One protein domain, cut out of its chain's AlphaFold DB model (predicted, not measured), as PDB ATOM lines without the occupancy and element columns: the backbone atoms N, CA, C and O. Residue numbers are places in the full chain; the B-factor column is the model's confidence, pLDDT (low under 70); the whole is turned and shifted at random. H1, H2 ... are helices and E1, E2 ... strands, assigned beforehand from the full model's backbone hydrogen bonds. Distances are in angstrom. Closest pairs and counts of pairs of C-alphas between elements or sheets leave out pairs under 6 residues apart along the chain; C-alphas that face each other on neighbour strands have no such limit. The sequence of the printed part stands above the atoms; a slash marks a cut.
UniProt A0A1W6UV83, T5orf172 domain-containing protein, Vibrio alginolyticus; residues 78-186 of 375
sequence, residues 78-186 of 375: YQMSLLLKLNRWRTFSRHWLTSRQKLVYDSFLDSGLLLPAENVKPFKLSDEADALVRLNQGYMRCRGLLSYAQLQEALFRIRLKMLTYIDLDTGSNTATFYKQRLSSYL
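What this domain is: This is residues 78 to 186 of the 375 residues of the protein "T5orf172 domain-containing protein" of Vibrio alginolyticus (UniProt A0A1W6UV83). A long helix, H4, runs through a flat, compact body; H5 folds back along one side of it, and on its other side sits a cluster of H1, H2, H3 and the small strand hairpin E1 and E2. H2 and H3 pack on H4, while H1 packs on H3. The 109 printed residues are mostly helix, in the order H1 H2 E1 E2 H3 H4 H5, with E1 and E2 antiparallel. The radius of gyration of the C-alphas is 14.6 A and the spans are 42 by 41 by 22 A.

How they stand to each other: Begin with H1, residues 78 to 88, which only just touches H2, residues 99 to 111, with 3 pairs of C-alphas within 8 A, the closest those of Gln 79 and Val 104 at 6.8 A. H1 also touches H3, residues 127 to 136, about perpendicular at 79 degrees, with C-alphas 84 and 133 closest at 6.4 A. Look next at the hairpin of E1, residues 114 to 116, and E2, residues 123 to 125, where N 115 and O 124 are 2.9 A apart, within hydrogen-bond range. The hub is H4, residues 145 to 170, with a kink of 28 degrees near residue 154. Its residues 158 to 166 alone touch H2 at a steep tilt of 56 degrees, opposite ways, with C-alphas 107 and 162 closest at 4.9 A. Its residues 151 to 155 alone touch H3, with C-alphas 128 and 151 closest at 6.3 A. H5, residues 174 to 186, forms a helical hairpin with H4 at a shallow tilt of 23 degrees; C-alphas 163 and 175 are closest at 5.0 A. H1 and H4 are apart. Every O i to N i+4 pair is within hydrogen-bond range in H1, H2, H3 and H5, and 21 of 22 in H4.

Where its parts are: Find C-alpha 78 at (352.193, 172.056, 310.925), where H1 begins. H2 is 18.4 A long from first to last C-alpha. H4 starts at C-alpha 145, (333.333, 166.277, 326.427), and runs 35.6 A; H5 runs 18.1 A to C-alpha 186 at (335.732, 182.301, 327.334).

The domain as a whole: The C-alphas of Val 120 and Ser 184 are the two farthest apart, 42.7 A. The printed part has no cut and no long link; pLDDT is under 70 at residues 139 to 143.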
ATOM      1  N   TYR A  78     350.735 172.193 310.999       93.56
ATOM      2  CA  TYR A  78     352.193 172.056 310.925       93.56
ATOM      3  C   TYR A  78     352.818 171.675 312.279       93.56
ATOM      4  O   TYR A  78     353.752 170.874 312.313       93.56
ATOM      5  N   GLN A  79     352.274 172.190 313.389       96.25
ATOM      6  CA  GLN A  79     352.702 171.842 314.747       96.25
ATOM      7  C   GLN A  79     352.279 170.411 315.079       96.25
ATOM      8  O   GLN A  79     353.110 169.605 315.491       96.25
ATOM      9  N   MET A  80     351.021 170.054 314.802       96.19
ATOM     10  CA  MET A  80     350.525 168.696 315.034       96.19
ATOM     11  C   MET A  80     351.296 167.662 314.199       96.19
ATOM     12  O   MET A  80     351.672 166.606 314.702       96.19
ATOM     13  N   SER A  81     351.609 167.983 312.940       95.62
ATOM     14  CA  SER A  81     352.412 167.118 312.068       95.62
ATOM     15  C   SER A  81     353.818 166.886 312.619       95.62
ATOM     16  O   SER A  81     354.326 165.765 312.547       95.62
ATOM     17  N   LEU A  82     354.455 167.921 313.177       96.69
ATOM     18  CA  LEU A  82     355.752 167.776 313.832       96.69
ATOM     19  C   LEU A  82     355.629 166.920 315.097       96.69
ATOM     20  O   LEU A  82     356.399 165.976 315.244       96.69
ATOM     21  N   LEU A  83     354.629 167.165 315.947       97.06
ATOM     22  CA  LEU A  83     354.388 166.372 317.155       97.06
ATOM     23  C   LEU A  83     354.194 164.876 316.836       97.06
ATOM     24  O   LEU A  83     354.799 164.018 317.476       97.06
ATOM     25  N   LEU A  84     353.437 164.547 315.783       95.75
ATOM     26  CA  LEU A  84     353.253 163.164 315.322       95.75
ATOM     27  C   LEU A  84     354.539 162.539 314.753       95.75
ATOM     28  O   LEU A  84     354.756 161.335 314.905       95.75
ATOM     29  N   LYS A  85     355.399 163.314 314.080       94.38
ATOM     30  CA  LYS A  85     356.731 162.840 313.649       94.38
ATOM     31  C   LYS A  85     357.606 162.536 314.860       94.38
ATOM     32  O   LYS A  85     358.127 161.429 314.965       94.38
ATOM     33  N   LEU A  86     357.676 163.481 315.795       94.62
ATOM     34  CA  LEU A  86     358.426 163.357 317.038       94.62
ATOM     35  C   LEU A  86     357.966 162.149 317.856       94.62
ATOM     36  O   LEU A  86     358.815 161.422 318.356       94.62
ATOM     37  N   ASN A  87     356.663 161.873 317.947       93.81
ATOM     38  CA  ASN A  87     356.153 160.679 318.623       93.81
ATOM     39  C   ASN A  87     356.651 159.370 317.979       93.81
ATOM     40  O   ASN A  87     357.095 158.467 318.681       93.81
ATOM     41  N   ARG A  88     356.623 159.277 316.642       92.44
ATOM     42  CA  ARG A  88     356.983 158.052 315.902       92.44
ATOM     43  C   ARG A  88     358.477 157.743 315.903       92.44
ATOM     44  O   ARG A  88     358.858 156.581 315.779       92.44
ATOM     45  N   TRP A  89     359.327 158.761 315.984       91.06
ATOM     46  CA  TRP A  89     360.769 158.566 315.936       91.06
ATOM     47  C   TRP A  89     361.302 157.908 317.213       91.06
ATOM     48  O   TRP A  89     361.080 158.400 318.326       91.06
ATOM     49  N   ARG A  90     362.038 156.802 317.024       85.94
ATOM     50  CA  ARG A  90     362.757 156.081 318.089       85.94
ATOM     51  C   ARG A  90     363.977 156.864 318.580       85.94
ATOM     52  O   ARG A  90     364.225 156.924 319.775       85.94
ATOM     53  N   THR A  91     364.691 157.493 317.652       87.75
ATOM     54  CA  THR A  91     365.859 158.352 317.891       87.75
ATOM     55  C   THR A  91     365.603 159.723 317.283       87.75
ATOM     56  O   THR A  91     364.867 159.820 316.302       87.75
ATOM     57  N   PHE A  92     366.201 160.786 317.817       91.31
ATOM     58  CA  PHE A  92     365.988 162.135 317.294       91.31
ATOM     59  C   PHE A  92     367.252 162.987 317.386       91.31
ATOM     60  O   PHE A  92     367.867 163.066 318.442       91.31
ATOM     61  N   SER A  93     367.574 163.688 316.296       89.38
ATOM     62  CA  SER A  93     368.549 164.780 316.293       89.38
ATOM     63  C   SER A  93     367.881 166.079 315.852       89.38
ATOM     64  O   SER A  93     367.219 166.128 314.814       89.38
ATOM     65  N   ARG A  94     368.114 167.165 316.601       90.62
ATOM     66  CA  ARG A  94     367.609 168.512 316.273       90.62
ATOM     67  C   ARG A  94     368.102 169.009 314.905       90.62
ATOM     68  O   ARG A  94     367.454 169.850 314.289       90.62
ATOM     69  N   HIS A  95     369.210 168.470 314.393       91.31
ATOM     70  CA  HIS A  95     369.749 168.802 313.069       91.31
ATOM     71  C   HIS A  95     368.870 168.313 311.911       91.31
ATOM     72  O   HIS A  95     368.961 168.859 310.819       91.31
ATOM     73  N   TRP A  96     367.986 167.338 312.148       92.56
ATOM     74  CA  TRP A  96     367.037 166.846 311.141       92.56
ATOM     75  C   TRP A  96     365.872 167.808 310.888       92.56
ATOM     76  O   TRP A  96     365.057 167.581 309.994       92.56
ATOM     77  N   LEU A  97     365.755 168.859 311.700       94.94
ATOM     78  CA  LEU A  97     364.703 169.853 311.589       94.94
ATOM     79  C   LEU A  97     365.171 171.046 310.751       94.94
ATOM     80  O   LEU A  97     366.268 171.573 310.932       94.94
ATOM     81  N   THR A  98     364.289 171.527 309.876       95.38
ATOM     82  CA  THR A  98     364.430 172.848 309.236       95.38
ATOM     83  C   THR A  98     364.421 173.966 310.285       95.38
ATOM     84  O   THR A  98     363.907 173.765 311.385       95.38
ATOM     85  N   SER A  99     364.905 175.169 309.958       93.19
ATOM     86  CA  SER A  99     364.913 176.309 310.896       93.19
ATOM     87  C   SER A  99     363.529 176.596 311.489       93.19
ATOM     88  O   SER A  99     363.382 176.716 312.701       93.19
ATOM     89  N   ARG A 100     362.478 176.562 310.658       91.12
ATOM     90  CA  ARG A 100     361.092 176.723 311.121       91.12
ATOM     91  C   ARG A 100     360.644 175.597 312.055       91.12
ATOM     92  O   ARG A 100     359.914 175.843 313.007       91.12
ATOM     93  N   GLN A 101     361.044 174.354 311.791       95.50
ATOM     94  CA  GLN A 101     360.714 173.229 312.672       95.50
ATOM     95  C   GLN A 101     361.497 173.271 313.984       95.50
ATOM     96  O   GLN A 101     360.946 172.855 314.997       95.50
ATOM     97  N   LYS A 102     362.741 173.771 313.974       95.88
ATOM     98  CA  LYS A 102     363.536 173.995 315.187       95.88
ATOM     99  C   LYS A 102     362.826 174.979 316.112       95.88
ATOM    100  O   LYS A 102     362.548 174.603 317.239       95.88
ATOM    101  N   LEU A 103     362.393 176.129 315.590       95.31
ATOM    102  CA  LEU A 103     361.618 177.114 316.355       95.31
ATOM    103  C   LEU A 103     360.367 176.493 317.004       95.31
ATOM    104  O   LEU A 103     360.099 176.693 318.185       95.31
ATOM    105  N   VAL A 104     359.614 175.678 316.256       96.12
ATOM    106  CA  VAL A 104     358.430 174.985 316.800       96.12
ATOM    107  C   VAL A 104     358.816 173.956 317.862       96.12
ATOM    108  O   VAL A 104     358.161 173.884 318.897       96.12
ATOM    109  N   TYR A 105     359.856 173.163 317.617       97.19
ATOM    110  CA  TYR A 105     360.359 172.176 318.569       97.19
ATOM    111  C   TYR A 105     360.811 172.829 319.880       97.19
ATOM    112  O   TYR A 105     360.413 172.373 320.950       97.19
ATOM    113  N   ASP A 106     361.563 173.924 319.801       96.69
ATOM    114  CA  ASP A 106     362.026 174.659 320.975       96.69
ATOM    115  C   ASP A 106     360.826 175.278 321.722       96.69
ATOM    116  O   ASP A 106     360.726 175.143 322.941       96.69
ATOM    117  N   SER A 107     359.824 175.801 321.000       97.38
ATOM    118  CA  SER A 107     358.567 176.275 321.608       97.38
ATOM    119  C   SER A 107     357.768 175.160 322.305       97.38
ATOM    120  O   SER A 107     357.056 175.410 323.280       97.38
ATOM    121  N   PHE A 108     357.867 173.909 321.838       98.12
ATOM    122  CA  PHE A 108     357.238 172.774 322.515       98.12
ATOM    123  C   PHE A 108     357.921 172.448 323.845       98.12
ATOM    124  O   PHE A 108     357.222 172.107 324.798       98.12
ATOM    125  N   LEU A 109     359.252 172.548 323.909       97.19
ATOM    126  CA  LEU A 109     360.004 172.368 325.153       97.19
ATOM    127  C   LEU A 109     359.703 173.496 326.144       97.19
ATOM    128  O   LEU A 109     359.351 173.222 327.288       97.19
ATOM    129  N   ASP A 110     359.765 174.747 325.688       97.38
ATOM    130  CA  ASP A 110     359.503 175.929 326.519       97.38
ATOM    131  C   ASP A 110     358.084 175.922 327.116       97.38
ATOM    132  O   ASP A 110     357.864 176.149 328.310       97.38
ATOM    133  N   SER A 111     357.093 175.560 326.299       97.56
ATOM    134  CA  SER A 111     355.700 175.490 326.746       97.56
ATOM    135  C   SER A 111     355.383 174.314 327.674       97.56
ATOM    136  O   SER A 111     354.324 174.322 328.309       97.56
ATOM    137  N   GLY A 112     356.280 173.327 327.777       97.44
ATOM    138  CA  GLY A 112     356.077 172.092 328.535       97.44
ATOM    139  C   GLY A 112     355.232 171.039 327.814       97.44
ATOM    140  O   GLY A 112     354.856 170.048 328.433       97.44
ATOM    141  N   LEU A 113     354.936 171.223 326.521       97.50
ATOM    142  CA  LEU A 113     354.298 170.186 325.700       97.50
ATOM    143  C   LEU A 113     355.262 169.008 325.460       97.50
ATOM    144  O   LEU A 113     354.860 167.847 325.398       97.50
ATOM    145  N   LEU A 114     356.556 169.306 325.350       97.38
ATOM    146  CA  LEU A 114     357.637 168.335 325.467       97.38
ATOM    147  C   LEU A 114     358.396 168.598 326.764       97.38
ATOM    148  O   LEU A 114     358.604 169.744 327.148       97.38
ATOM    149  N   LEU A 115     358.839 167.531 327.416       95.94
ATOM    150  CA  LEU A 115     359.648 167.611 328.626       95.94
ATOM    151  C   LEU A 115     361.071 167.144 328.298       95.94
ATOM    152  O   LEU A 115     361.202 166.128 327.609       95.94
ATOM    153  N   PRO A 116     362.126 167.821 328.782       93.31
ATOM    154  CA  PRO A 116     363.505 167.371 328.598       93.31
ATOM    155  C   PRO A 116     363.715 165.940 329.111       93.31
ATOM    156  O   PRO A 116     363.083 165.516 330.085       93.31
ATOM    157  N   ALA A 117     364.593 165.186 328.451       90.19
ATOM    158  CA  ALA A 117     364.970 163.843 328.879       90.19
ATOM    159  C   ALA A 117     366.445 163.555 328.574       90.19
ATOM    160  O   ALA A 117     366.937 163.904 327.504       90.19
ATOM    161  N   GLU A 118     367.122 162.850 329.477       80.88
ATOM    162  CA  GLU A 118     368.515 162.405 329.323       80.88
ATOM    163  C   GLU A 118     368.581 161.041 328.617       80.88
ATOM    164  O   GLU A 118     369.132 160.071 329.122       80.88
ATOM    165  N   ASN A 119     367.942 160.935 327.451       76.50
ATOM    166  CA  ASN A 119     367.856 159.695 326.679       76.50
ATOM    167  C   ASN A 119     368.345 159.911 325.238       76.50
ATOM    168  O   ASN A 119     368.513 161.040 324.782       76.50
ATOM    169  N   VAL A 120     368.454 158.819 324.466       75.31
ATOM    170  CA  VAL A 120     368.699 158.840 323.000       75.31
ATOM    171  C   VAL A 120     367.710 159.756 322.260       75.31
ATOM    172  O   VAL A 120     367.991 160.298 321.191       75.31
ATOM    173  N   LYS A 121     366.527 159.935 322.844       84.44
ATOM    174  CA  LYS A 121     365.577 160.975 322.493       84.44
ATOM    175  C   LYS A 121     365.645 162.050 323.584       84.44
ATOM    176  O   LYS A 121     365.236 161.753 324.706       84.44
ATOM    177  N   PRO A 122     366.093 163.281 323.280       86.88
ATOM    178  CA  PRO A 122     366.330 164.327 324.279       86.88
ATOM    179  C   PRO A 122     365.036 164.940 324.850       86.88
ATOM    180  O   PRO A 122     365.036 166.046 325.385       86.88
ATOM    181  N   PHE A 123     363.902 164.253 324.691       93.06
ATOM    182  CA  PHE A 123     362.605 164.688 325.177       93.06
ATOM    183  C   PHE A 123     361.653 163.505 325.405       93.06
ATOM    184  O   PHE A 123     361.756 162.456 324.762       93.06
ATOM    185  N   LYS A 124     360.656 163.723 326.262       94.50
ATOM    186  CA  LYS A 124     359.451 162.898 326.413       94.50
ATOM    187  C   LYS A 124     358.203 163.742 326.134       94.50
ATOM    188  O   LYS A 124     358.235 164.964 326.279       94.50
ATOM    189  N   LEU A 125     357.117 163.101 325.706       95.69
ATOM    190  CA  LEU A 125     355.822 163.778 325.592       95.69
ATOM    191  C   LEU A 125     355.300 164.103 326.999       95.69
ATOM    192  O   LEU A 125     355.447 163.275 327.899       95.69
ATOM    193  N   SER A 126     354.702 165.281 327.184       97.19
ATOM    194  CA  SER A 126     353.856 165.533 328.355       97.19
ATOM    195  C   SER A 126     352.558 164.720 328.272       97.19
ATOM    196  O   SER A 126     352.223 164.174 327.213       97.19
ATOM    197  N   ASP A 127     351.793 164.676 329.362       95.69
ATOM    198  CA  ASP A 127     350.481 164.017 329.380       95.69
ATOM    199  C   ASP A 127     349.519 164.647 328.356       95.69
ATOM    200  O   ASP A 127     348.766 163.949 327.676       95.69
ATOM    201  N   GLU A 128     349.573 165.970 328.184       96.06
ATOM    202  CA  GLU A 128     348.783 166.703 327.190       96.06
ATOM    203  C   GLU A 128     349.213 166.372 325.760       96.06
ATOM    204  O   GLU A 128     348.365 166.211 324.877       96.06
ATOM    205  N   ALA A 129     350.520 166.256 325.516       96.56
ATOM    206  CA  ALA A 129     351.047 165.885 324.209       96.56
ATOM    207  C   ALA A 129     350.685 164.445 323.834       96.56
ATOM    208  O   ALA A 129     350.259 164.199 322.703       96.56
ATOM    209  N   ASP A 130     350.796 163.507 324.774       94.88
ATOM    210  CA  ASP A 130     350.352 162.126 324.583       94.88
ATOM    211  C   ASP A 130     348.837 162.067 324.320       94.88
ATOM    212  O   ASP A 130     348.392 161.436 323.357       94.88
ATOM    213  N   ALA A 131     348.033 162.809 325.092       93.19
ATOM    214  CA  ALA A 131     346.589 162.897 324.884       93.19
ATOM    215  C   ALA A 131     346.229 163.448 323.491       93.19
ATOM    216  O   ALA A 131     345.364 162.883 322.813       93.19
ATOM    217  N   LEU A 132     346.917 164.499 323.030       93.81
ATOM    218  CA  LEU A 132     346.759 165.053 321.682       93.81
ATOM    219  C   LEU A 132     347.109 164.042 320.590       93.81
ATOM    220  O   LEU A 132     346.364 163.896 319.617       93.81
ATOM    221  N   VAL A 133     348.234 163.344 320.733       94.31
ATOM    222  CA  VAL A 133     348.683 162.326 319.776       94.31
ATOM    223  C   VAL A 133     347.652 161.205 319.668       94.31
ATOM    224  O   VAL A 133     347.224 160.879 318.559       94.31
ATOM    225  N   ARG A 134     347.184 160.662 320.799       91.00
ATOM    226  CA  ARG A 134     346.175 159.591 320.812       91.00
ATOM    227  C   ARG A 134     344.849 160.022 320.194       91.00
ATOM    228  O   ARG A 134     344.214 159.226 319.501       91.00
ATOM    229  N   LEU A 135     344.435 161.265 320.432       88.75
ATOM    230  CA  LEU A 135     343.231 161.847 319.841       88.75
ATOM    231  C   LEU A 135     343.338 161.926 318.320       88.75
ATOM    232  O   LEU A 135     342.460 161.438 317.613       88.75
ATOM    233  N   ASN A 136     344.452 162.448 317.813       89.50
ATOM    234  CA  ASN A 136     344.661 162.643 316.379       89.50
ATOM    235  C   ASN A 136     344.991 161.352 315.613       89.50
ATOM    236  O   ASN A 136     344.815 161.298 314.400       89.50
ATOM    237  N   GLN A 137     345.448 160.301 316.295       87.81
ATOM    238  CA  GLN A 137     345.655 158.978 315.697       87.81
ATOM    239  C   GLN A 137     344.397 158.095 315.741       87.81
ATOM    240  O   GLN A 137     344.437 156.940 315.325       87.81
ATOM    241  N   GLY A 138     343.273 158.614 316.249       76.06
ATOM    242  CA  GLY A 138     342.027 157.858 316.350       76.06
ATOM    243  C   GLY A 138     342.050 156.760 317.417       76.06
ATOM    244  O   GLY A 138     341.145 155.931 317.439       76.06
ATOM    245  N   TYR A 139     343.042 156.758 318.316       62.44
ATOM    246  CA  TYR A 139     343.090 155.847 319.465       62.44
ATOM    247  C   TYR A 139     342.108 156.268 320.568       62.44
ATOM    248  O   TYR A 139     341.630 155.430 321.328       62.44
ATOM    249  N   MET A 140     341.752 157.554 320.641       59.22
ATOM    250  CA  MET A 140     340.756 158.079 321.585       59.22
ATOM    251  C   MET A 140     339.403 158.287 320.893       59.22
ATOM    252  O   MET A 140     338.950 159.413 320.721       59.22
ATOM    253  N   ARG A 141     338.739 157.196 320.489       52.53
ATOM    254  CA  ARG A 141     337.401 157.261 319.858       52.53
ATOM    255  C   ARG A 141     336.246 157.545 320.821       52.53
ATOM    256  O   ARG A 141     335.131 157.760 320.364       52.53
ATOM    257  N   CYS A 142     336.474 157.570 322.131       51.75
ATOM    258  CA  CYS A 142     335.420 157.834 323.111       51.75
ATOM    259  C   CYS A 142     336.011 158.339 324.430       51.75
ATOM    260  O   CYS A 142     336.164 157.584 325.386       51.75
ATOM    261  N   ARG A 143     336.302 159.635 324.517       62.38
ATOM    262  CA  ARG A 143     336.155 160.315 325.805       62.38
ATOM    263  C   ARG A 143     335.061 161.358 325.662       62.38
ATOM    264  O   ARG A 143     334.979 162.027 324.634       62.38
ATOM    265  N   GLY A 144     334.201 161.440 326.675       78.06
ATOM    266  CA  GLY A 144     333.177 162.473 326.758       78.06
ATOM    267  C   GLY A 144     333.789 163.872 326.701       78.06
ATOM    268  O   GLY A 144     335.006 164.053 326.815       78.06
ATOM    269  N   LEU A 145     332.932 164.880 326.569       89.25
ATOM    270  CA  LEU A 145     333.333 166.277 326.427       89.25
ATOM    271  C   LEU A 145     334.249 166.764 327.565       89.25
ATOM    272  O   LEU A 145     335.076 167.648 327.356       89.25
ATOM    273  N   LEU A 146     334.172 166.142 328.746       88.31
ATOM    274  CA  LEU A 146     335.066 166.401 329.875       88.31
ATOM    275  C   LEU A 146     336.559 166.310 329.521       88.31
ATOM    276  O   LEU A 146     337.334 167.170 329.931       88.31
ATOM    277  N   SER A 147     336.982 165.296 328.763       88.00
ATOM    278  CA  SER A 147     338.404 165.150 328.425       88.00
ATOM    279  C   SER A 147     338.863 166.170 327.398       88.00
ATOM    280  O   SER A 147     339.988 166.655 327.494       88.00
ATOM    281  N   TYR A 148     337.981 166.548 326.471       92.06
ATOM    282  CA  TYR A 148     338.230 167.692 325.602       92.06
ATOM    283  C   TYR A 148     338.357 168.967 326.426       92.06
ATOM    284  O   TYR A 148     339.311 169.700 326.226       92.06
ATOM    285  N   ALA A 149     337.474 169.203 327.399       93.81
ATOM    286  CA  ALA A 149     337.541 170.377 328.264       93.81
ATOM    287  C   ALA A 149     338.859 170.459 329.052       93.81
ATOM    288  O   ALA A 149     339.501 171.506 329.052       93.81
ATOM    289  N   GLN A 150     339.276 169.356 329.684       92.38
ATOM    290  CA  GLN A 150     340.538 169.262 330.429       92.38
ATOM    291  C   GLN A 150     341.745 169.545 329.531       92.38
ATOM    292  O   GLN A 150     342.589 170.376 329.865       92.38
ATOM    293  N   LEU A 151     341.801 168.882 328.374       94.56
ATOM    294  CA  LEU A 151     342.899 169.056 327.435       94.56
ATOM    295  C   LEU A 151     342.897 170.470 326.842       94.56
ATOM    296  O   LEU A 151     343.943 171.101 326.772       94.56
ATOM    297  N   GLN A 152     341.730 171.008 326.482       95.25
ATOM    298  CA  GLN A 152     341.575 172.365 325.956       95.25
ATOM    299  C   GLN A 152     342.114 173.413 326.941       95.25
ATOM    300  O   GLN A 152     342.861 174.301 326.544       95.25
ATOM    301  N   GLU A 153     341.779 173.290 328.227       95.19
ATOM    302  CA  GLU A 153     342.235 174.205 329.280       95.19
ATOM    303  C   GLU A 153     343.755 174.180 329.465       95.19
ATOM    304  O   GLU A 153     344.370 175.234 329.642       95.19
ATOM    305  N   ALA A 154     344.371 172.998 329.401       95.88
ATOM    306  CA  ALA A 154     345.824 172.877 329.444       95.88
ATOM    307  C   ALA A 154     346.464 173.479 328.181       95.88
ATOM    308  O   ALA A 154     347.409 174.270 328.267       95.88
ATOM    309  N   LEU A 155     345.884 173.195 327.011       97.06
ATOM    310  CA  LEU A 155     346.349 173.724 325.733       97.06
ATOM    311  C   LEU A 155     346.216 175.238 325.627       97.06
ATOM    312  O   LEU A 155     347.039 175.848 324.953       97.06
ATOM    313  N   PHE A 156     345.265 175.872 326.314       97.00
ATOM    314  CA  PHE A 156     345.205 177.331 326.358       97.00
ATOM    315  C   PHE A 156     346.499 177.941 326.894       97.00
ATOM    316  O   PHE A 156     347.037 178.870 326.290       97.00
ATOM    317  N   ARG A 157     347.025 177.373 327.982       96.38
ATOM    318  CA  ARG A 157     348.248 177.838 328.647       96.38
ATOM    319  C   ARG A 157     349.491 177.466 327.847       96.38
ATOM    320  O   ARG A 157     350.350 178.314 327.630       96.38
ATOM    321  N   ILE A 158     349.558 176.220 327.374       97.50
ATOM    322  CA  ILE A 158     350.661 175.730 326.536       97.50
ATOM    323  C   ILE A 158     350.772 176.582 325.270       97.50
ATOM    324  O   ILE A 158     351.845 177.089 324.956       97.50
ATOM    325  N   ARG A 159     349.655 176.807 324.567       96.69
ATOM    326  CA  ARG A 159     349.638 177.590 323.329       96.69
ATOM    327  C   ARG A 159     350.075 179.028 323.563       96.69
ATOM    328  O   ARG A 159     350.817 179.549 322.734       96.69
ATOM    329  N   LEU A 160     349.652 179.641 324.670       97.12
ATOM    330  CA  LEU A 160     350.096 180.982 325.034       97.12
ATOM    331  C   LEU A 160     351.620 181.032 325.202       97.12
ATOM    332  O   LEU A 160     352.251 181.860 324.560       97.12
ATOM    333  N   LYS A 161     352.214 180.107 325.969       97.50
ATOM    334  CA  LYS A 161     353.676 180.024 326.131       97.50
ATOM    335  C   LYS A 161     354.398 179.828 324.799       97.50
ATOM    336  O   LYS A 161     355.330 180.560 324.500       97.50
ATOM    337  N   MET A 162     353.910 178.913 323.956       97.06
ATOM    338  CA  MET A 162     354.484 178.702 322.622       97.06
ATOM    339  C   MET A 162     354.475 179.981 321.780       97.06
ATOM    340  O   MET A 162     355.431 180.252 321.063       97.06
ATOM    341  N   LEU A 163     353.372 180.735 321.811       95.81
ATOM    342  CA  LEU A 163     353.259 181.990 321.072       95.81
ATOM    343  C   LEU A 163     354.175 183.063 321.652       95.81
ATOM    344  O   LEU A 163     354.818 183.749 320.877       95.81
ATOM    345  N   THR A 164     354.287 183.162 322.978       96.56
ATOM    346  CA  THR A 164     355.226 184.078 323.635       96.56
ATOM    347  C   THR A 164     356.674 183.764 323.263       96.56
ATOM    348  O   THR A 164     357.423 184.678 322.946       96.56
ATOM    349  N   TYR A 165     357.055 182.485 323.225       96.12
ATOM    350  CA  TYR A 165     358.384 182.068 322.775       96.12
ATOM    351  C   TYR A 165     358.654 182.486 321.323       96.12
ATOM    352  O   TYR A 165     359.704 183.040 321.015       96.12
ATOM    353  N   ILE A 166     357.688 182.251 320.430       92.31
ATOM    354  CA  ILE A 166     357.806 182.628 319.016       92.31
ATOM    355  C   ILE A 166     357.871 184.152 318.864       92.31
ATOM    356  O   ILE A 166     358.702 184.636 318.110       92.31
ATOM    357  N   ASP A 167     357.046 184.901 319.594       92.94
ATOM    358  CA  ASP A 167     357.039 186.365 319.563       92.94
ATOM    359  C   ASP A 167     358.390 186.959 319.984       92.94
ATOM    360  O   ASP A 167     358.830 187.932 319.378       92.94
ATOM    361  N   LEU A 168     359.075 186.360 320.966       92.81
ATOM    362  CA  LEU A 168     360.422 186.775 321.376       92.81
ATOM    363  C   LEU A 168     361.467 186.569 320.268       92.81
ATOM    364  O   LEU A 168     362.385 187.374 320.148       92.81
ATOM    365  N   ASP A 169     361.325 185.515 319.464       90.12
ATOM    366  CA  ASP A 169     362.223 185.214 318.342       90.12
ATOM    367  C   ASP A 169     361.920 186.080 317.108       90.12
ATOM    368  O   ASP A 169     362.831 186.579 316.450       90.12
ATOM    369  N   THR A 170     360.637 186.299 316.797       86.00
ATOM    370  CA  THR A 170     360.213 186.967 315.556       86.00
ATOM    371  C   THR A 170     359.839 188.439 315.719       86.00
ATOM    372  O   THR A 170     359.562 189.098 314.719       86.00
ATOM    373  N   GLY A 171     359.775 188.962 316.946       82.62
ATOM    374  CA  GLY A 171     359.309 190.322 317.239       82.62
ATOM    375  C   GLY A 171     357.817 190.546 316.961       82.62
ATOM    376  O   GLY A 171     357.380 191.688 316.822       82.62
ATOM    377  N   SER A 172     357.026 189.474 316.830       84.50
ATOM    378  CA  SER A 172     355.578 189.575 316.607       84.50
ATOM    379  C   SER A 172     354.814 189.789 317.916       84.50
ATOM    380  O   SER A 172     355.373 189.687 319.001       84.50
ATOM    381  N   ASN A 173     353.513 190.077 317.818       85.00
ATOM    382  CA  ASN A 173     352.633 190.266 318.979       85.00
ATOM    383  C   ASN A 173     351.490 189.231 319.020       85.00
ATOM    384  O   ASN A 173     350.366 189.503 319.452       85.00
ATOM    385  N   THR A 174     351.749 188.030 318.503       88.44
ATOM    386  CA  THR A 174     350.747 186.980 318.287       88.44
ATOM    387  C   THR A 174     350.130 186.491 319.601       88.44
ATOM    388  O   THR A 174     348.936 186.188 319.653       88.44
ATOM    389  N   ALA A 175     350.908 186.428 320.681       92.25
ATOM    390  CA  ALA A 175     350.463 186.025 322.008       92.25
ATOM    391  C   ALA A 175     349.410 186.984 322.575       92.25
ATOM    392  O   ALA A 175     348.410 186.529 323.131       92.25
ATOM    393  N   THR A 176     349.578 188.297 322.396       88.19
ATOM    394  CA  THR A 176     348.599 189.301 322.847       88.19
ATOM    395  C   THR A 176     347.267 189.124 322.130       88.19
ATOM    396  O   THR A 176     346.215 189.038 322.769       88.19
ATOM    397  N   PHE A 177     347.306 188.942 320.811       84.94
ATOM    398  CA  PHE A 177     346.105 188.680 320.021       84.94
ATOM    399  C   PHE A 177     345.432 187.356 320.392       84.94
ATOM    400  O   PHE A 177     344.204 187.265 320.447       84.94
ATOM    401  N   TYR A 178     346.223 186.331 320.711       92.00
ATOM    402  CA  TYR A 178     345.699 185.075 321.233       92.00
ATOM    403  C   TYR A 178     344.970 185.264 322.570       92.00
ATOM    404  O   TYR A 178     343.870 184.736 322.725       92.00
ATOM    405  N   LYS A 179     345.516 186.053 323.509       91.69
ATOM    406  CA  LYS A 179     344.856 186.360 324.795       91.69
ATOM    407  C   LYS A 179     343.502 187.038 324.591       91.69
ATOM    408  O   LYS A 179     342.508 186.597 325.167       91.69
ATOM    409  N   GLN A 180     343.445 188.067 323.744       84.06
ATOM    410  CA  GLN A 180     342.202 188.783 323.432       84.06
ATOM    411  C   GLN A 180     341.157 187.840 322.824       84.06
ATOM    412  O   GLN A 180     340.020 187.751 323.299       84.06
ATOM    413  N   ARG A 181     341.561 187.051 321.819       86.00
ATOM    414  CA  ARG A 181     340.680 186.074 321.168       86.00
ATOM    415  C   ARG A 181     340.166 185.039 322.168       86.00
ATOM    416  O   ARG A 181     338.958 184.797 322.217       86.00
ATOM    417  N   LEU A 182     341.054 184.470 322.982       91.69
ATOM    418  CA  LEU A 182     340.705 183.488 324.004       91.69
ATOM    419  C   LEU A 182     339.717 184.071 325.023       91.69
ATOM    420  O   LEU A 182     338.679 183.458 325.260       91.69
ATOM    421  N   SER A 183     339.966 185.277 325.539       89.44
ATOM    422  CA  SER A 183     339.047 185.992 326.442       89.44
ATOM    423  C   SER A 183     337.646 186.134 325.836       89.44
ATOM    424  O   SER A 183     336.633 185.827 326.468       89.44
ATOM    425  N   SER A 184     337.566 186.486 324.553       84.75
ATOM    426  CA  SER A 184     336.301 186.577 323.820       84.75
ATOM    427  C   SER A 184     335.540 185.242 323.723       84.75
ATOM    428  O   SER A 184     334.307 185.241 323.824       84.75
ATOM    429  N   TYR A 185     336.233 184.115 323.540       87.56
ATOM    430  CA  TYR A 185     335.608 182.785 323.534       87.56
ATOM    431  C   TYR A 185     335.228 182.312 324.935       87.56
ATOM    432  O   TYR A 185     334.184 181.689 325.114       87.56
ATOM    433  N   LEU A 186     336.031 182.639 325.947       91.94
ATOM    434  CA  LEU A 186     335.732 182.301 327.334       91.94
ATOM    435  C   LEU A 186     334.516 183.066 327.866       91.94
ATOM    436  O   LEU A 186     333.831 182.562 328.747       91.94
TER     437      LEU A 186